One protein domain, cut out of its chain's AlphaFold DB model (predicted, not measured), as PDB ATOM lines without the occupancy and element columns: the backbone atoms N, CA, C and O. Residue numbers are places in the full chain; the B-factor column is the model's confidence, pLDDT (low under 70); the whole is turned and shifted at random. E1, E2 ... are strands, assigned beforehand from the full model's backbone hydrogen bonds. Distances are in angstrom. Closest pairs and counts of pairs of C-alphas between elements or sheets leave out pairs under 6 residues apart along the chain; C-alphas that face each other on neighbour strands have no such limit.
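This is residues 27 to 136 of the 308 residues of an uncharacterized protein of Fibrobacter sp. UWB8 (UniProt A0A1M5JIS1). A long, strongly twisted sheet is built round the hairpin E3 and E4, with short strands E1, E2 and E5 along its sides; the small sheet E6 E7 E8 covers part of one face, making an uneven sandwich, two sheets only partly face to face. The printed part has 110 residues, no named helix and eight strands, E1 to E8 in chain order: all strand. The larger sheet is branched, the smaller runs E6 E7 E8, and both are antiparallel. The whole is only just loose, close to compact, with a radius of gyration of the C-alphas of 16.1 A, and only just flat, spanning 55 by 34 by 19 A.

E1, residues 28 to 30, begins with C-alpha 28 at (303.557, 256.927, 220.528). E2 is residues 40 to 44, E3 residues 49 to 61, 39.4 A long, and E4 residues 71 to 84, 38.3 A. E5 is residues 94 to 97, E6 111 to 114, E7 117 to 122, 15.9 A, and E8 126 to 131, 16.7 A, ending with C-alpha 131 at (305.920, 280.926, 202.410).

E1 and E2 lie on one side of E3, E4 on the other; N 29 and O 59 are 2.8 A apart, N 42 and O 51 2.9 A, N 52 and O 81 2.8 A. E2 E3 E4 E5 form a meander, each strand the antiparallel neighbour of the one before; N 82 and O 94 are 2.9 A apart. E6 E7 E8 form another, with N 113 and O 117 2.9 A apart and N 120 and O 128 3.0 A. The closest C-alphas of E2 and E6, Gly 43 and Gln 112, are 5.4 A apart.

The farthest C-alphas, Val 66 and Val 87, are 55.9 A apart. The printed part has no cut; the link E5 to E6 is long. Residues 32 to 38 and 62 to 70 have pLDDT under 70.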
ATOM      1  N   ASP A  27     304.477 252.611 222.560       71.19
ATOM      2  CA  ASP A  27     303.457 253.310 221.789       71.19
ATOM      3  C   ASP A  27     303.732 254.822 221.785       71.19
ATOM      4  O   ASP A  27     304.196 255.399 222.769       71.19
ATOM      5  N   VAL A  28     303.445 255.470 220.655       72.00
ATOM      6  CA  VAL A  28     303.557 256.927 220.528       72.00
ATOM      7  C   VAL A  28     302.278 257.551 221.061       72.00
ATOM      8  O   VAL A  28     301.195 257.394 220.489       72.00
ATOM      9  N   GLU A  29     302.408 258.293 222.149       79.81
ATOM     10  CA  GLU A  29     301.334 259.080 222.719       79.81
ATOM     11  C   GLU A  29     301.310 260.475 222.099       79.81
ATOM     12  O   GLU A  29     302.245 261.271 222.201       79.81
ATOM     13  N   TRP A  30     300.184 260.805 221.475       76.38
ATOM     14  CA  TRP A  30     299.916 262.150 220.992       76.38
ATOM     15  C   TRP A  30     299.155 262.933 222.050       76.38
ATOM     16  O   TRP A  30     298.127 262.481 222.572       76.38
ATOM     17  N   SER A  31     299.609 264.149 222.339       72.12
ATOM     18  CA  SER A  31     298.835 265.052 223.184       72.12
ATOM     19  C   SER A  31     297.503 265.379 222.492       72.12
ATOM     20  O   SER A  31     297.446 266.052 221.466       72.12
ATOM     21  N   LYS A  32     296.391 264.894 223.070       54.47
ATOM     22  CA  LYS A  32     295.024 265.074 222.527       54.47
ATOM     23  C   LYS A  32     294.587 266.537 222.423       54.47
ATOM     24  O   LYS A  32     293.583 266.840 221.782       54.47
ATOM     25  N   THR A  33     295.317 267.435 223.074       54.66
ATOM     26  CA  THR A  33     295.043 268.867 223.100       54.66
ATOM     27  C   THR A  33     296.317 269.595 222.733       54.66
ATOM     28  O   THR A  33     297.351 269.366 223.357       54.66
ATOM     29  N   PHE A  34     296.222 270.515 221.774       59.25
ATOM     30  CA  PHE A  34     297.262 271.513 221.556       59.25
ATOM     31  C   PHE A  34     297.511 272.211 222.895       59.25
ATOM     32  O   PHE A  34     296.535 272.666 223.511       59.25
ATOM     33  N   PRO A  35     298.755 272.294 223.387       55.41
ATOM     34  CA  PRO A  35     299.008 273.094 224.567       55.41
ATOM     35  C   PRO A  35     298.497 274.505 224.253       55.41
ATOM     36  O   PRO A  35     298.910 275.105 223.266       55.41
ATOM     37  N   LYS A  36     297.568 275.055 225.046       46.81
ATOM     38  CA  LYS A  36     297.115 276.449 224.854       46.81
ATOM     39  C   LYS A  36     298.289 277.442 224.943       46.81
ATOM     40  O   LYS A  36     298.204 278.543 224.424       46.81
ATOM     41  N   SER A  37     299.391 277.022 225.569       50.69
ATOM     42  CA  SER A  37     300.695 277.692 225.623       50.69
ATOM     43  C   SER A  37     301.608 277.457 224.404       50.69
ATOM     44  O   SER A  37     302.658 278.088 224.325       50.69
ATOM     45  N   ALA A  38     301.259 276.561 223.473       61.75
ATOM     46  CA  ALA A  38     302.055 276.242 222.280       61.75
ATOM     47  C   ALA A  38     301.722 277.122 221.070       61.75
ATOM     48  O   ALA A  38     302.503 277.150 220.123       61.75
ATOM     49  N   ALA A  39     300.597 277.842 221.097       77.69
ATOM     50  CA  ALA A  39     300.305 278.843 220.083       77.69
ATOM     51  C   ALA A  39     301.104 280.118 220.365       77.69
ATOM     52  O   ALA A  39     300.930 280.754 221.405       77.69
ATOM     53  N   GLN A  40     301.993 280.479 219.444       82.00
ATOM     54  CA  GLN A  40     302.905 281.609 219.592       82.00
ATOM     55  C   GLN A  40     302.824 282.526 218.378       82.00
ATOM     56  O   GLN A  40     302.813 282.066 217.236       82.00
ATOM     57  N   VAL A  41     302.807 283.837 218.624       86.19
ATOM     58  CA  VAL A  41     302.997 284.834 217.567       86.19
ATOM     59  C   VAL A  41     304.463 284.794 217.152       86.19
ATOM     60  O   VAL A  41     305.352 285.143 217.926       86.19
ATOM     61  N   ILE A  42     304.718 284.342 215.929       87.88
ATOM     62  CA  ILE A  42     306.075 284.179 215.389       87.88
ATOM     63  C   ILE A  42     306.465 285.287 214.409       87.88
ATOM     64  O   ILE A  42     307.629 285.374 214.008       87.88
ATOM     65  N   GLY A  43     305.500 286.117 214.008       89.94
ATOM     66  CA  GLY A  43     305.710 287.187 213.050       89.94
ATOM     67  C   GLY A  43     304.444 287.960 212.705       89.94
ATOM     68  O   GLY A  43     303.355 287.658 213.194       89.94
ATOM     69  N   PHE A  44     304.594 288.930 211.809       91.44
ATOM     70  CA  PHE A  44     303.525 289.798 211.321       91.44
ATOM     71  C   PHE A  44     303.620 289.952 209.807       91.44
ATOM     72  O   PHE A  44     304.703 290.206 209.280       91.44
ATOM     73  N   VAL A  45     302.496 289.808 209.107       92.81
ATOM     74  CA  VAL A  45     302.444 290.077 207.661       92.81
ATOM     75  C   VAL A  45     302.415 291.583 207.428       92.81
ATOM     76  O   VAL A  45     303.188 292.106 206.629       92.81
ATOM     77  N   ASP A  46     301.562 292.275 208.180       90.75
ATOM     78  CA  ASP A  46     301.365 293.719 208.123       90.75
ATOM     79  C   ASP A  46     300.888 294.260 209.489       90.75
ATOM     80  O   ASP A  46     300.956 293.586 210.525       90.75
ATOM     81  N   ASP A  47     300.409 295.502 209.502       87.12
ATOM     82  CA  ASP A  47     299.895 296.189 210.687       87.12
ATOM     83  C   ASP A  47     298.498 295.712 211.133       87.12
ATOM     84  O   ASP A  47     297.921 296.280 212.066       87.12
ATOM     85  N   SER A  48     297.964 294.659 210.510       89.06
ATOM     86  CA  SER A  48     296.668 294.054 210.813       89.06
ATOM     87  C   SER A  48     296.678 292.528 210.945       89.06
ATOM     88  O   SER A  48     295.794 291.971 211.596       89.06
ATOM     89  N   LEU A  49     297.672 291.849 210.368       91.50
ATOM     90  CA  LEU A  49     297.758 290.395 210.278       91.50
ATOM     91  C   LEU A  49     298.973 289.838 211.030       91.50
ATOM     92  O   LEU A  49     300.124 290.162 210.727       91.50
ATOM     93  N   ALA A  50     298.718 288.952 211.992       90.56
ATOM     94  CA  ALA A  50     299.737 288.258 212.772       90.56
ATOM     95  C   ALA A  50     299.854 286.803 212.322       90.56
ATOM     96  O   ALA A  50     298.848 286.139 212.057       90.56
ATOM     97  N   ILE A  51     301.086 286.303 212.275       92.00
ATOM     98  CA  ILE A  51     301.402 284.912 211.970       92.00
ATOM     99  C   ILE A  51     301.560 284.170 213.293       92.00
ATOM    100  O   ILE A  51     302.410 284.502 214.123       92.00
ATOM    101  N   VAL A  52     300.742 283.146 213.472       90.25
ATOM    102  CA  VAL A  52     300.726 282.281 214.641       90.25
ATOM    103  C   VAL A  52     301.194 280.895 214.238       90.25
ATOM    104  O   VAL A  52     300.746 280.336 213.238       90.25
ATOM    105  N   TYR A  53     302.089 280.345 215.044       88.56
ATOM    106  CA  TYR A  53     302.553 278.972 214.949       88.56
ATOM    107  C   TYR A  53     302.004 278.161 216.112       88.56
ATOM    108  O   TYR A  53     302.023 278.630 217.249       88.56
ATOM    109  N   ASP A  54     301.544 276.949 215.830       88.56
ATOM    110  CA  ASP A  54     301.225 275.947 216.842       88.56
ATOM    111  C   ASP A  54     301.522 274.530 216.301       88.56
ATOM    112  O   ASP A  54     301.806 274.352 215.114       88.56
ATOM    113  N   TYR A  55     301.518 273.518 217.173       86.50
ATOM    114  CA  TYR A  55     301.860 272.132 216.825       86.50
ATOM    115  C   TYR A  55     301.193 271.126 217.778       86.50
ATOM    116  O   TYR A  55     300.700 271.503 218.848       86.50
ATOM    117  N   GLN A  56     301.187 269.841 217.409       85.31
ATOM    118  CA  GLN A  56     300.897 268.739 218.335       85.31
ATOM    119  C   GLN A  56     302.196 268.152 218.870       85.31
ATOM    120  O   GLN A  56     303.113 267.850 218.110       85.31
ATOM    121  N   GLN A  57     302.280 267.989 220.186       83.50
ATOM    122  CA  GLN A  57     303.409 267.295 220.786       83.50
ATOM    123  C   GLN A  57     303.135 265.794 220.772       83.50
ATOM    124  O   GLN A  57     302.054 265.366 221.200       83.50
ATOM    125  N   TRP A  58     304.112 265.025 220.305       85.31
ATOM    126  CA  TRP A  58     304.156 263.579 220.481       85.31
ATOM    127  C   TRP A  58     305.197 263.220 221.536       85.31
ATOM    128  O   TRP A  58     306.171 263.950 221.739       85.31
ATOM    129  N   HIS A  59     304.963 262.103 222.211       83.25
ATOM    130  CA  HIS A  59     305.829 261.517 223.223       83.25
ATOM    131  C   HIS A  59     305.892 260.007 222.998       83.25
ATOM    132  O   HIS A  59     304.880 259.394 222.668       83.25
ATOM    133  N   ARG A  60     307.066 259.401 223.146       78.62
ATOM    134  CA  ARG A  60     307.271 257.961 223.004       78.62
ATOM    135  C   ARG A  60     308.194 257.479 224.117       78.62
ATOM    136  O   ARG A  60     309.347 257.898 224.190       78.62
ATOM    137  N   ASP A  61     307.703 256.546 224.923       73.25
ATOM    138  CA  ASP A  61     308.519 255.848 225.916       73.25
ATOM    139  C   ASP A  61     309.270 254.703 225.228       73.25
ATOM    140  O   ASP A  61     308.652 253.786 224.692       73.25
ATOM    141  N   LEU A  62     310.604 254.686 225.241       68.25
ATOM    142  CA  LEU A  62     311.362 253.638 224.534       68.25
ATOM    143  C   LEU A  62     311.423 252.288 225.276       68.25
ATOM    144  O   LEU A  62     311.984 251.326 224.754       68.25
ATOM    145  N   GLY A  63     310.793 252.178 226.450       57.72
ATOM    146  CA  GLY A  63     310.716 250.945 227.235       57.72
ATOM    147  C   GLY A  63     312.057 250.499 227.844       57.72
ATOM    148  O   GLY A  63     313.146 250.769 227.347       57.72
ATOM    149  N   SER A  64     311.998 249.789 228.973       54.62
ATOM    150  CA  SER A  64     313.179 249.365 229.733       54.62
ATOM    151  C   SER A  64     313.632 247.952 229.352       54.62
ATOM    152  O   SER A  64     313.009 246.975 229.775       54.62
ATOM    153  N   PHE A  65     314.745 247.803 228.627       51.44
ATOM    154  CA  PHE A  65     315.432 246.500 228.580       51.44
ATOM    155  C   PHE A  65     316.951 246.556 228.793       51.44
ATOM    156  O   PHE A  65     317.514 245.582 229.283       51.44
ATOM    157  N   VAL A  66     317.621 247.689 228.551       45.44
ATOM    158  CA  VAL A  66     319.027 247.890 228.948       45.44
ATOM    159  C   VAL A  66     319.244 249.355 229.339       45.44
ATOM    160  O   VAL A  66     319.471 250.193 228.486       45.44
ATOM    161  N   GLN A  67     319.134 249.634 230.638       43.72
ATOM    162  CA  GLN A  67     319.778 250.721 231.398       43.72
ATOM    163  C   GLN A  67     319.801 252.180 230.883       43.72
ATOM    164  O   GLN A  67     320.479 252.987 231.507       43.72
ATOM    165  N   ASP A  68     319.022 252.555 229.871       47.38
ATOM    166  CA  ASP A  68     318.706 253.954 229.561       47.38
ATOM    167  C   ASP A  68     317.187 254.104 229.444       47.38
ATOM    168  O   ASP A  68     316.554 253.563 228.537       47.38
ATOM    169  N   HIS A  69     316.584 254.808 230.402       51.75
ATOM    170  CA  HIS A  69     315.220 255.308 230.263       51.75
ATOM    171  C   HIS A  69     315.266 256.455 229.252       51.75
ATOM    172  O   HIS A  69     315.598 257.585 229.607       51.75
ATOM    173  N   GLY A  70     315.036 256.132 227.980       61.56
ATOM    174  CA  GLY A  70     314.915 257.118 226.917       61.56
ATOM    175  C   GLY A  70     313.452 257.474 226.697       61.56
ATOM    176  O   GLY A  70     312.681 256.629 226.246       61.56
ATOM    177  N   ASP A  71     313.104 258.719 226.984       72.44
ATOM    178  CA  ASP A  71     311.851 259.319 226.544       72.44
ATOM    179  C   ASP A  71     312.158 260.165 225.304       72.44
ATOM    180  O   ASP A  71     313.046 261.024 225.334       72.44
ATOM    181  N   GLU A  72     311.442 259.932 224.206       77.56
ATOM    182  CA  GLU A  72     311.505 260.775 223.013       77.56
ATOM    183  C   GLU A  72     310.272 261.669 222.954       77.56
ATOM    184  O   GLU A  72     309.153 261.234 223.213       77.56
ATOM    185  N   SER A  73     310.454 262.929 222.576       80.88
ATOM    186  CA  SER A  73     309.333 263.815 222.287       80.88
ATOM    187  C   SER A  73     309.685 264.767 221.161       80.88
ATOM    188  O   SER A  73     310.854 265.083 220.938       80.88
ATOM    189  N   GLY A  74     308.665 265.245 220.458       80.06
ATOM    190  CA  GLY A  74     308.865 266.142 219.330       80.06
ATOM    191  C   GLY A  74     307.596 266.858 218.894       80.06
ATOM    192  O   GLY A  74     306.570 266.854 219.580       80.06
ATOM    193  N   PHE A  75     307.695 267.520 217.741       83.69
ATOM    194  CA  PHE A  75     306.648 268.380 217.196       83.69
ATOM    195  C   PHE A  75     306.080 267.787 215.909       83.69
ATOM    196  O   PHE A  75     306.700 267.877 214.849       83.69
ATOM    197  N   GLY A  76     304.876 267.234 215.982       84.50
ATOM    198  CA  GLY A  76     304.107 266.805 214.819       84.50
ATOM    199  C   GLY A  76     303.023 267.809 214.452       84.50
ATOM    200  O   GLY A  76     302.695 268.718 215.221       84.50
ATOM    201  N   HIS A  77     302.464 267.640 213.260       87.31
ATOM    202  CA  HIS A  77     301.364 268.442 212.739       87.31
ATOM    203  C   HIS A  77     301.574 269.948 212.938       87.31
ATOM    204  O   HIS A  77     300.706 270.642 213.467       87.31
ATOM    205  N   GLN A  78     302.760 270.440 212.575       89.94
ATOM    206  CA  GLN A  78     303.142 271.846 212.707       89.94
ATOM    207  C   GLN A  78     302.253 272.719 211.810       89.94
ATOM    208  O   GLN A  78     302.017 272.383 210.646       89.94
ATOM    209  N   ARG A  79     301.739 273.841 212.330       89.94
ATOM    210  CA  ARG A  79     300.755 274.687 211.634       89.94
ATOM    211  C   ARG A  79     301.150 276.146 211.618       89.94
ATOM    212  O   ARG A  79     301.616 276.681 212.620       89.94
ATOM    213  N   LEU A  80     300.857 276.803 210.502       92.25
ATOM    214  CA  LEU A  80     300.864 278.256 210.404       92.25
ATOM    215  C   LEU A  80     299.440 278.761 210.246       92.25
ATOM    216  O   LEU A  80     298.662 278.241 209.450       92.25
ATOM    217  N   ARG A  81     299.112 279.799 211.004       91.62
ATOM    218  CA  ARG A  81     297.816 280.468 210.995       91.62
ATOM    219  C   ARG A  81     298.018 281.963 210.878       91.62
ATOM    220  O   ARG A  81     298.967 282.504 211.436       91.62
ATOM    221  N   VAL A  82     297.123 282.634 210.168       92.81
ATOM    222  CA  VAL A  82     297.124 284.093 210.059       92.81
ATOM    223  C   VAL A  82     295.844 284.621 210.676       92.81
ATOM    224  O   VAL A  82     294.749 284.251 210.254       92.81
ATOM    225  N   PHE A  83     295.991 285.493 211.666       90.81
ATOM    226  CA  PHE A  83     294.884 286.135 212.364       90.81
ATOM    227  C   PHE A  83     294.869 287.622 212.059       90.81
ATOM    228  O   PHE A  83     295.922 288.260 212.050       90.81
ATOM    229  N   ASN A  84     293.678 288.185 211.862       90.31
ATOM    230  CA  ASN A  84     293.514 289.627 211.884       90.31
ATOM    231  C   ASN A  84     293.448 290.089 213.340       90.31
ATOM    232  O   ASN A  84     292.496 289.786 214.040       90.31
ATOM    233  N   TYR A  85     294.453 290.798 213.834       83.06
ATOM    234  CA  TYR A  85     294.472 291.241 215.232       83.06
ATOM    235  C   TYR A  85     293.930 292.660 215.431       83.06
ATOM    236  O   TYR A  85     294.090 293.231 216.507       83.06
ATOM    237  N   ARG A  86     293.295 293.237 214.405       82.94
ATOM    238  CA  ARG A  86     292.587 294.527 214.475       82.94
ATOM    239  C   ARG A  86     291.080 294.365 214.584       82.94
ATOM    240  O   ARG A  86     290.401 295.284 215.023       82.94
ATOM    241  N   VAL A  87     290.563 293.205 214.197       83.88
ATOM    242  CA  VAL A  87     289.147 292.859 214.290       83.88
ATOM    243  C   VAL A  87     289.035 291.466 214.892       83.88
ATOM    244  O   VAL A  87     289.744 290.567 214.458       83.88
ATOM    245  N   GLN A  88     288.147 291.276 215.869       81.50
ATOM    246  CA  GLN A  88     287.860 289.947 216.407       81.50
ATOM    247  C   GLN A  88     287.104 289.121 215.358       81.50
ATOM    248  O   GLN A  88     285.931 289.378 215.084       81.50
ATOM    249  N   GLU A  89     287.771 288.123 214.790       85.44
ATOM    250  CA  GLU A  89     287.167 287.162 213.864       85.44
ATOM    251  C   GLU A  89     286.907 285.814 214.548       85.44
ATOM    252  O   GLU A  89     287.503 285.495 215.578       85.44
ATOM    253  N   ASP A  90     286.012 285.006 213.973       85.69
ATOM    254  CA  ASP A  90     285.755 283.633 214.430       85.69
ATOM    255  C   ASP A  90     286.818 282.673 213.863       85.69
ATOM    256  O   ASP A  90     286.557 281.829 213.006       85.69
ATOM    257  N   GLY A  91     288.065 282.878 214.296       85.50
ATOM    258  CA  GLY A  91     289.221 282.067 213.915       85.50
ATOM    259  C   GLY A  91     290.177 282.724 212.908       85.50
ATOM    260  O   GLY A  91     290.088 283.920 212.630       85.50
ATOM    261  N   PRO A  92     291.156 281.955 212.391       90.62
ATOM    262  CA  PRO A  92     292.182 282.483 211.501       90.62
ATOM    263  C   PRO A  92     291.644 282.724 210.085       90.62
ATOM    264  O   PRO A  92     290.909 281.903 209.537       90.62
ATOM    265  N   ARG A  93     292.112 283.794 209.431       92.38
ATOM    266  CA  ARG A  93     291.838 284.068 208.006       92.38
ATOM    267  C   ARG A  93     292.444 283.034 207.074       92.38
ATOM    268  O   ARG A  93     291.968 282.837 205.959       92.38
ATOM    269  N   TRP A  94     293.534 282.420 207.511       94.00
ATOM    270  CA  TRP A  94     294.243 281.406 206.755       94.00
ATOM    271  C   TRP A  94     294.922 280.429 207.708       94.00
ATOM    272  O   TRP A  94     295.422 280.830 208.759       94.00
ATOM    273  N   SER A  95     294.950 279.151 207.337       92.62
ATOM    274  CA  SER A  95     295.631 278.099 208.084       92.62
ATOM    275  C   SER A  95     296.250 277.100 207.114       92.62
ATOM    276  O   SER A  95     295.619 276.722 206.130       92.62
ATOM    277  N   ASP A  96     297.444 276.625 207.445       92.81
ATOM    278  CA  ASP A  96     298.129 275.525 206.772       92.81
ATOM    279  C   ASP A  96     298.722 274.585 207.820       92.81
ATOM    280  O   ASP A  96     299.060 275.000 208.931       92.81
ATOM    281  N   THR A  97     298.753 273.296 207.518       90.25
ATOM    282  CA  THR A  97     299.129 272.233 208.455       90.25
ATOM    283  C   THR A  97     299.986 271.226 207.730       90.25
ATOM    284  O   THR A  97     299.596 270.703 206.687       90.25
ATOM    285  N   LEU A  98     301.153 270.953 208.297       90.88
ATOM    286  CA  LEU A  98     302.026 269.907 207.803       90.88
ATOM    287  C   LEU A  98     301.510 268.547 208.263       90.88
ATOM    288  O   LEU A  98     300.983 268.397 209.363       90.88
ATOM    289  N   ASP A  99     301.704 267.549 207.413       87.06
ATOM    290  CA  ASP A  99     301.457 266.143 207.736       87.06
ATOM    291  C   ASP A  99     302.748 265.486 208.251       87.06
ATOM    292  O   ASP A  99     303.136 264.411 207.813       87.06
ATOM    293  N   ASN A 100     303.490 266.219 209.090       86.00
ATOM    294  CA  ASN A 100     304.722 265.737 209.701       86.00
ATOM    295  C   ASN A 100     304.393 265.021 211.016       86.00
ATOM    296  O   ASN A 100     303.547 265.488 211.783       86.00
ATOM    297  N   ASP A 101     305.074 263.915 211.282       82.31
ATOM    298  CA  ASP A 101     304.770 263.003 212.381       82.31
ATOM    299  C   ASP A 101     305.990 262.781 213.298       82.31
ATOM    300  O   ASP A 101     306.944 263.562 213.307       82.31
ATOM    301  N   ASP A 102     305.938 261.727 214.105       74.19
ATOM    302  CA  ASP A 102     306.976 261.282 215.036       74.19
ATOM    303  C   ASP A 102     308.198 260.627 214.367       74.19
ATOM    304  O   ASP A 102     309.132 260.200 215.049       74.19
ATOM    305  N   ILE A 103     308.217 260.553 213.034       79.50
ATOM    306  CA  ILE A 103     309.351 260.072 212.238       79.50
ATOM    307  C   ILE A 103     310.153 261.263 211.687       79.50
ATOM    308  O   ILE A 103     311.354 261.151 211.423       79.50
ATOM    309  N   GLU A 104     309.514 262.426 211.533       80.62
ATOM    310  CA  GLU A 104     310.138 263.645 211.030       80.62
ATOM    311  C   GLU A 104     310.473 264.636 212.157       80.62
ATOM    312  O   GLU A 104     309.741 265.592 212.422       80.62
ATOM    313  N   ASP A 105     311.649 264.465 212.769       75.50
ATOM    314  CA  ASP A 105     312.199 265.430 213.731       75.50
ATOM    315  C   ASP A 105     312.825 266.643 213.018       75.50
ATOM    316  O   ASP A 105     314.043 266.801 212.893       75.50
ATOM    317  N   PHE A 106     311.967 267.497 212.459       87.88
ATOM    318  CA  PHE A 106     312.376 268.753 211.842       87.88
ATOM    319  C   PHE A 106     311.503 269.906 212.327       87.88
ATOM    320  O   PHE A 106     310.300 269.946 212.086       87.88
ATOM    321  N   ASN A 107     312.119 270.907 212.955       88.81
ATOM    322  CA  ASN A 107     311.412 272.126 213.330       88.81
ATOM    323  C   ASN A 107     311.302 273.078 212.125       88.81
ATOM    324  O   ASN A 107     312.281 273.735 211.751       88.81
ATOM    325  N   TYR A 108     310.107 273.173 211.543       92.75
ATOM    326  CA  TYR A 108     309.810 274.022 210.390       92.75
ATOM    327  C   TYR A 108     309.654 275.502 210.748       92.75
ATOM    328  O   TYR A 108     309.688 276.348 209.853       92.75
ATOM    329  N   VAL A 109     309.523 275.830 212.036       91.12
ATOM    330  CA  VAL A 109     309.213 277.181 212.497       91.12
ATOM    331  C   VAL A 109     310.097 277.592 213.675       91.12
ATOM    332  O   VAL A 109     309.904 277.202 214.824       91.12
ATOM    333  N   LYS A 110     311.069 278.457 213.386       89.44
ATOM    334  CA  LYS A 110     311.922 279.132 214.376       89.44
ATOM    335  C   LYS A 110     311.741 280.646 214.400       89.44
ATOM    336  O   LYS A 110     312.032 281.269 215.417       89.44
ATOM    337  N   GLY A 111     311.273 281.251 213.310       90.12
ATOM    338  CA  GLY A 111     310.941 282.672 213.283       90.12
ATOM    339  C   GLY A 111     310.590 283.189 211.894       90.12
ATOM    340  O   GLY A 111     310.568 282.445 210.915       90.12
ATOM    341  N   GLN A 112     310.338 284.490 211.801       93.25
ATOM    342  CA  GLN A 112     310.015 285.163 210.546       93.25
ATOM    343  C   GLN A 112     311.266 285.706 209.838       93.25
ATOM    344  O   GLN A 112     312.119 286.334 210.470       93.25
ATOM    345  N   LEU A 113     311.358 285.479 208.522       93.44
ATOM    346  CA  LEU A 113     312.391 286.044 207.647       93.44
ATOM    347  C   LEU A 113     311.892 287.304 206.920       93.44
ATOM    348  O   LEU A 113     312.583 288.316 206.891       93.44
ATOM    349  N   SER A 114     310.698 287.246 206.331       92.19
ATOM    350  CA  SER A 114     310.039 288.372 205.645       92.19
ATOM    351  C   SER A 114     308.548 288.386 205.974       92.19
ATOM    352  O   SER A 114     308.073 287.466 206.638       92.19
ATOM    353  N   ASP A 115     307.817 289.403 205.516       90.62
ATOM    354  CA  ASP A 115     306.359 289.547 205.679       90.62
ATOM    355  C   ASP A 115     305.565 288.244 205.469       90.62
ATOM    356  O   ASP A 115     304.624 287.954 206.197       90.62
ATOM    357  N   SER A 116     305.993 287.408 204.528       92.62
ATOM    358  CA  SER A 116     305.269 286.216 204.094       92.62
ATOM    359  C   SER A 116     306.050 284.914 204.243       92.62
ATOM    360  O   SER A 116     305.525 283.858 203.887       92.62
ATOM    361  N   VAL A 117     307.292 284.955 204.747       95.38
ATOM    362  CA  VAL A 117     308.172 283.777 204.829       95.38
ATOM    363  C   VAL A 117     308.637 283.526 206.254       95.38
ATOM    364  O   VAL A 117     309.315 284.354 206.868       95.38
ATOM    365  N   ILE A 118     308.336 282.322 206.726       95.50
ATOM    366  CA  ILE A 118     308.813 281.750 207.981       95.50
ATOM    367  C   ILE A 118     310.009 280.852 207.693       95.50
ATOM    368  O   ILE A 118     310.095 280.249 206.623       95.50
ATOM    369  N   TRP A 119     310.949 280.774 208.627       95.44
ATOM    370  CA  TRP A 119     312.103 279.894 208.514       95.44
ATOM    371  C   TRP A 119     312.184 278.915 209.684       95.44
ATOM    372  O   TRP A 119     311.738 279.211 210.794       95.44
ATOM    373  N   GLY A 120     312.806 277.767 209.428       94.19
ATOM    374  CA  GLY A 120     313.085 276.720 210.411       94.19
ATOM    375  C   GLY A 120     314.397 275.988 210.124       94.19
ATOM    376  O   GLY A 120     315.133 276.347 209.202       94.19
ATOM    377  N   GLY A 121     314.677 274.935 210.887       92.50
ATOM    378  CA  GLY A 121     315.893 274.127 210.757       92.50
ATOM    379  C   GLY A 121     317.146 274.768 211.368       92.50
ATOM    380  O   GLY A 121     317.070 275.599 212.276       92.50
ATOM    381  N   ASP A 122     318.322 274.347 210.914       91.19
ATOM    382  CA  ASP A 122     319.631 274.834 211.351       91.19
ATOM    383  C   ASP A 122     320.443 275.338 210.138       91.19
ATOM    384  O   ASP A 122     320.757 274.554 209.237       91.19
ATOM    385  N   PRO A 123     320.853 276.623 210.104       90.44
ATOM    386  CA  PRO A 123     321.686 277.172 209.031       90.44
ATOM    387  C   PRO A 123     323.075 276.534 208.909       90.44
ATOM    388  O   PRO A 123     323.811 276.869 207.981       90.44
ATOM    389  N   LYS A 124     323.453 275.609 209.796       89.19
ATOM    390  CA  LYS A 124     324.683 274.812 209.697       89.19
ATOM    391  C   LYS A 124     324.531 273.553 208.846       89.19
ATOM    392  O   LYS A 124     325.552 273.024 208.408       89.19
ATOM    393  N   SER A 125     323.309 273.064 208.639       92.50
ATOM    394  CA  SER A 125     323.063 271.747 208.036       92.50
ATOM    395  C   SER A 125     321.871 271.729 207.082       92.50
ATOM    396  O   SER A 125     322.028 271.374 205.914       92.50
ATOM    397  N   GLU A 126     320.686 272.116 207.542       95.12
ATOM    398  CA  GLU A 126     319.458 272.104 206.754       95.12
ATOM    399  C   GLU A 126     318.485 273.164 207.262       95.12
ATOM    400  O   GLU A 126     318.103 273.165 208.429       95.12
ATOM    401  N   VAL A 127     318.058 274.052 206.370       95.75
ATOM    402  CA  VAL A 127     317.076 275.105 206.654       95.75
ATOM    403  C   VAL A 127     315.778 274.823 205.918       95.75
ATOM    404  O   VAL A 127     315.778 274.165 204.876       95.75
ATOM    405  N   SER A 128     314.674 275.359 206.425       96.44
ATOM    406  CA  SER A 128     313.420 275.409 205.674       96.44
ATOM    407  C   SER A 128     312.916 276.833 205.542       96.44
ATOM    408  O   SER A 128     313.134 277.652 206.436       96.44
ATOM    409  N   PHE A 129     312.234 277.100 204.432       97.19
ATOM    410  CA  PHE A 129     311.484 278.329 204.214       97.19
ATOM    411  C   PHE A 129     310.038 277.979 203.882       97.19
ATOM    412  O   PHE A 129     309.774 277.269 202.911       97.19
ATOM    413  N   TRP A 130     309.105 278.479 204.685       96.31
ATOM    414  CA  TRP A 130     307.671 278.280 204.521       96.31
ATOM    415  C   TRP A 130     307.022 279.614 204.169       96.31
ATOM    416  O   TRP A 130     306.859 280.492 205.016       96.31
ATOM    417  N   LYS A 131     306.693 279.778 202.885       95.44
ATOM    418  CA  LYS A 131     305.920 280.926 202.410       95.44
ATOM    419  C   LYS A 131     304.436 280.684 202.677       95.44
ATOM    420  O   LYS A 131     303.932 279.616 202.334       95.44
ATOM    421  N   ILE A 132     303.737 281.673 203.226       93.06
ATOM    422  CA  ILE A 132     302.281 281.618 203.420       93.06
ATOM    423  C   ILE A 132     301.595 281.291 202.084       93.06
ATOM    424  O   ILE A 132     301.885 281.896 201.050       93.06
ATOM    425  N   GLY A 133     300.696 280.305 202.105       90.69
ATOM    426  CA  GLY A 133     300.005 279.787 200.920       90.69
ATOM    427  C   GLY A 133     300.828 278.810 200.074       90.69
ATOM    428  O   GLY A 133     300.458 278.522 198.939       90.69
ATOM    429  N   SER A 134     301.965 278.317 200.568       93.19
ATOM    430  CA  SER A 134     302.823 277.341 199.886       93.19
ATOM    431  C   SER A 134     303.355 276.301 200.867       93.19
ATOM    432  O   SER A 134     303.419 276.552 202.062       93.19
ATOM    433  N   LYS A 135     303.791 275.140 200.365       91.94
ATOM    434  CA  LYS A 135     304.457 274.129 201.201       91.94
ATOM    435  C   LYS A 135     305.873 274.580 201.598       91.94
ATOM    436  O   LYS A 135     306.520 275.272 200.803       91.94
ATOM    437  N   PRO A 136     306.387 274.168 202.771       94.62
ATOM    438  CA  PRO A 136     307.754 274.470 203.174       94.62
ATOM    439  C   PRO A 136     308.768 273.848 202.210       94.62
ATOM    440  O   PRO A 136     308.642 272.696 201.792       94.62
TER     441      PRO A 136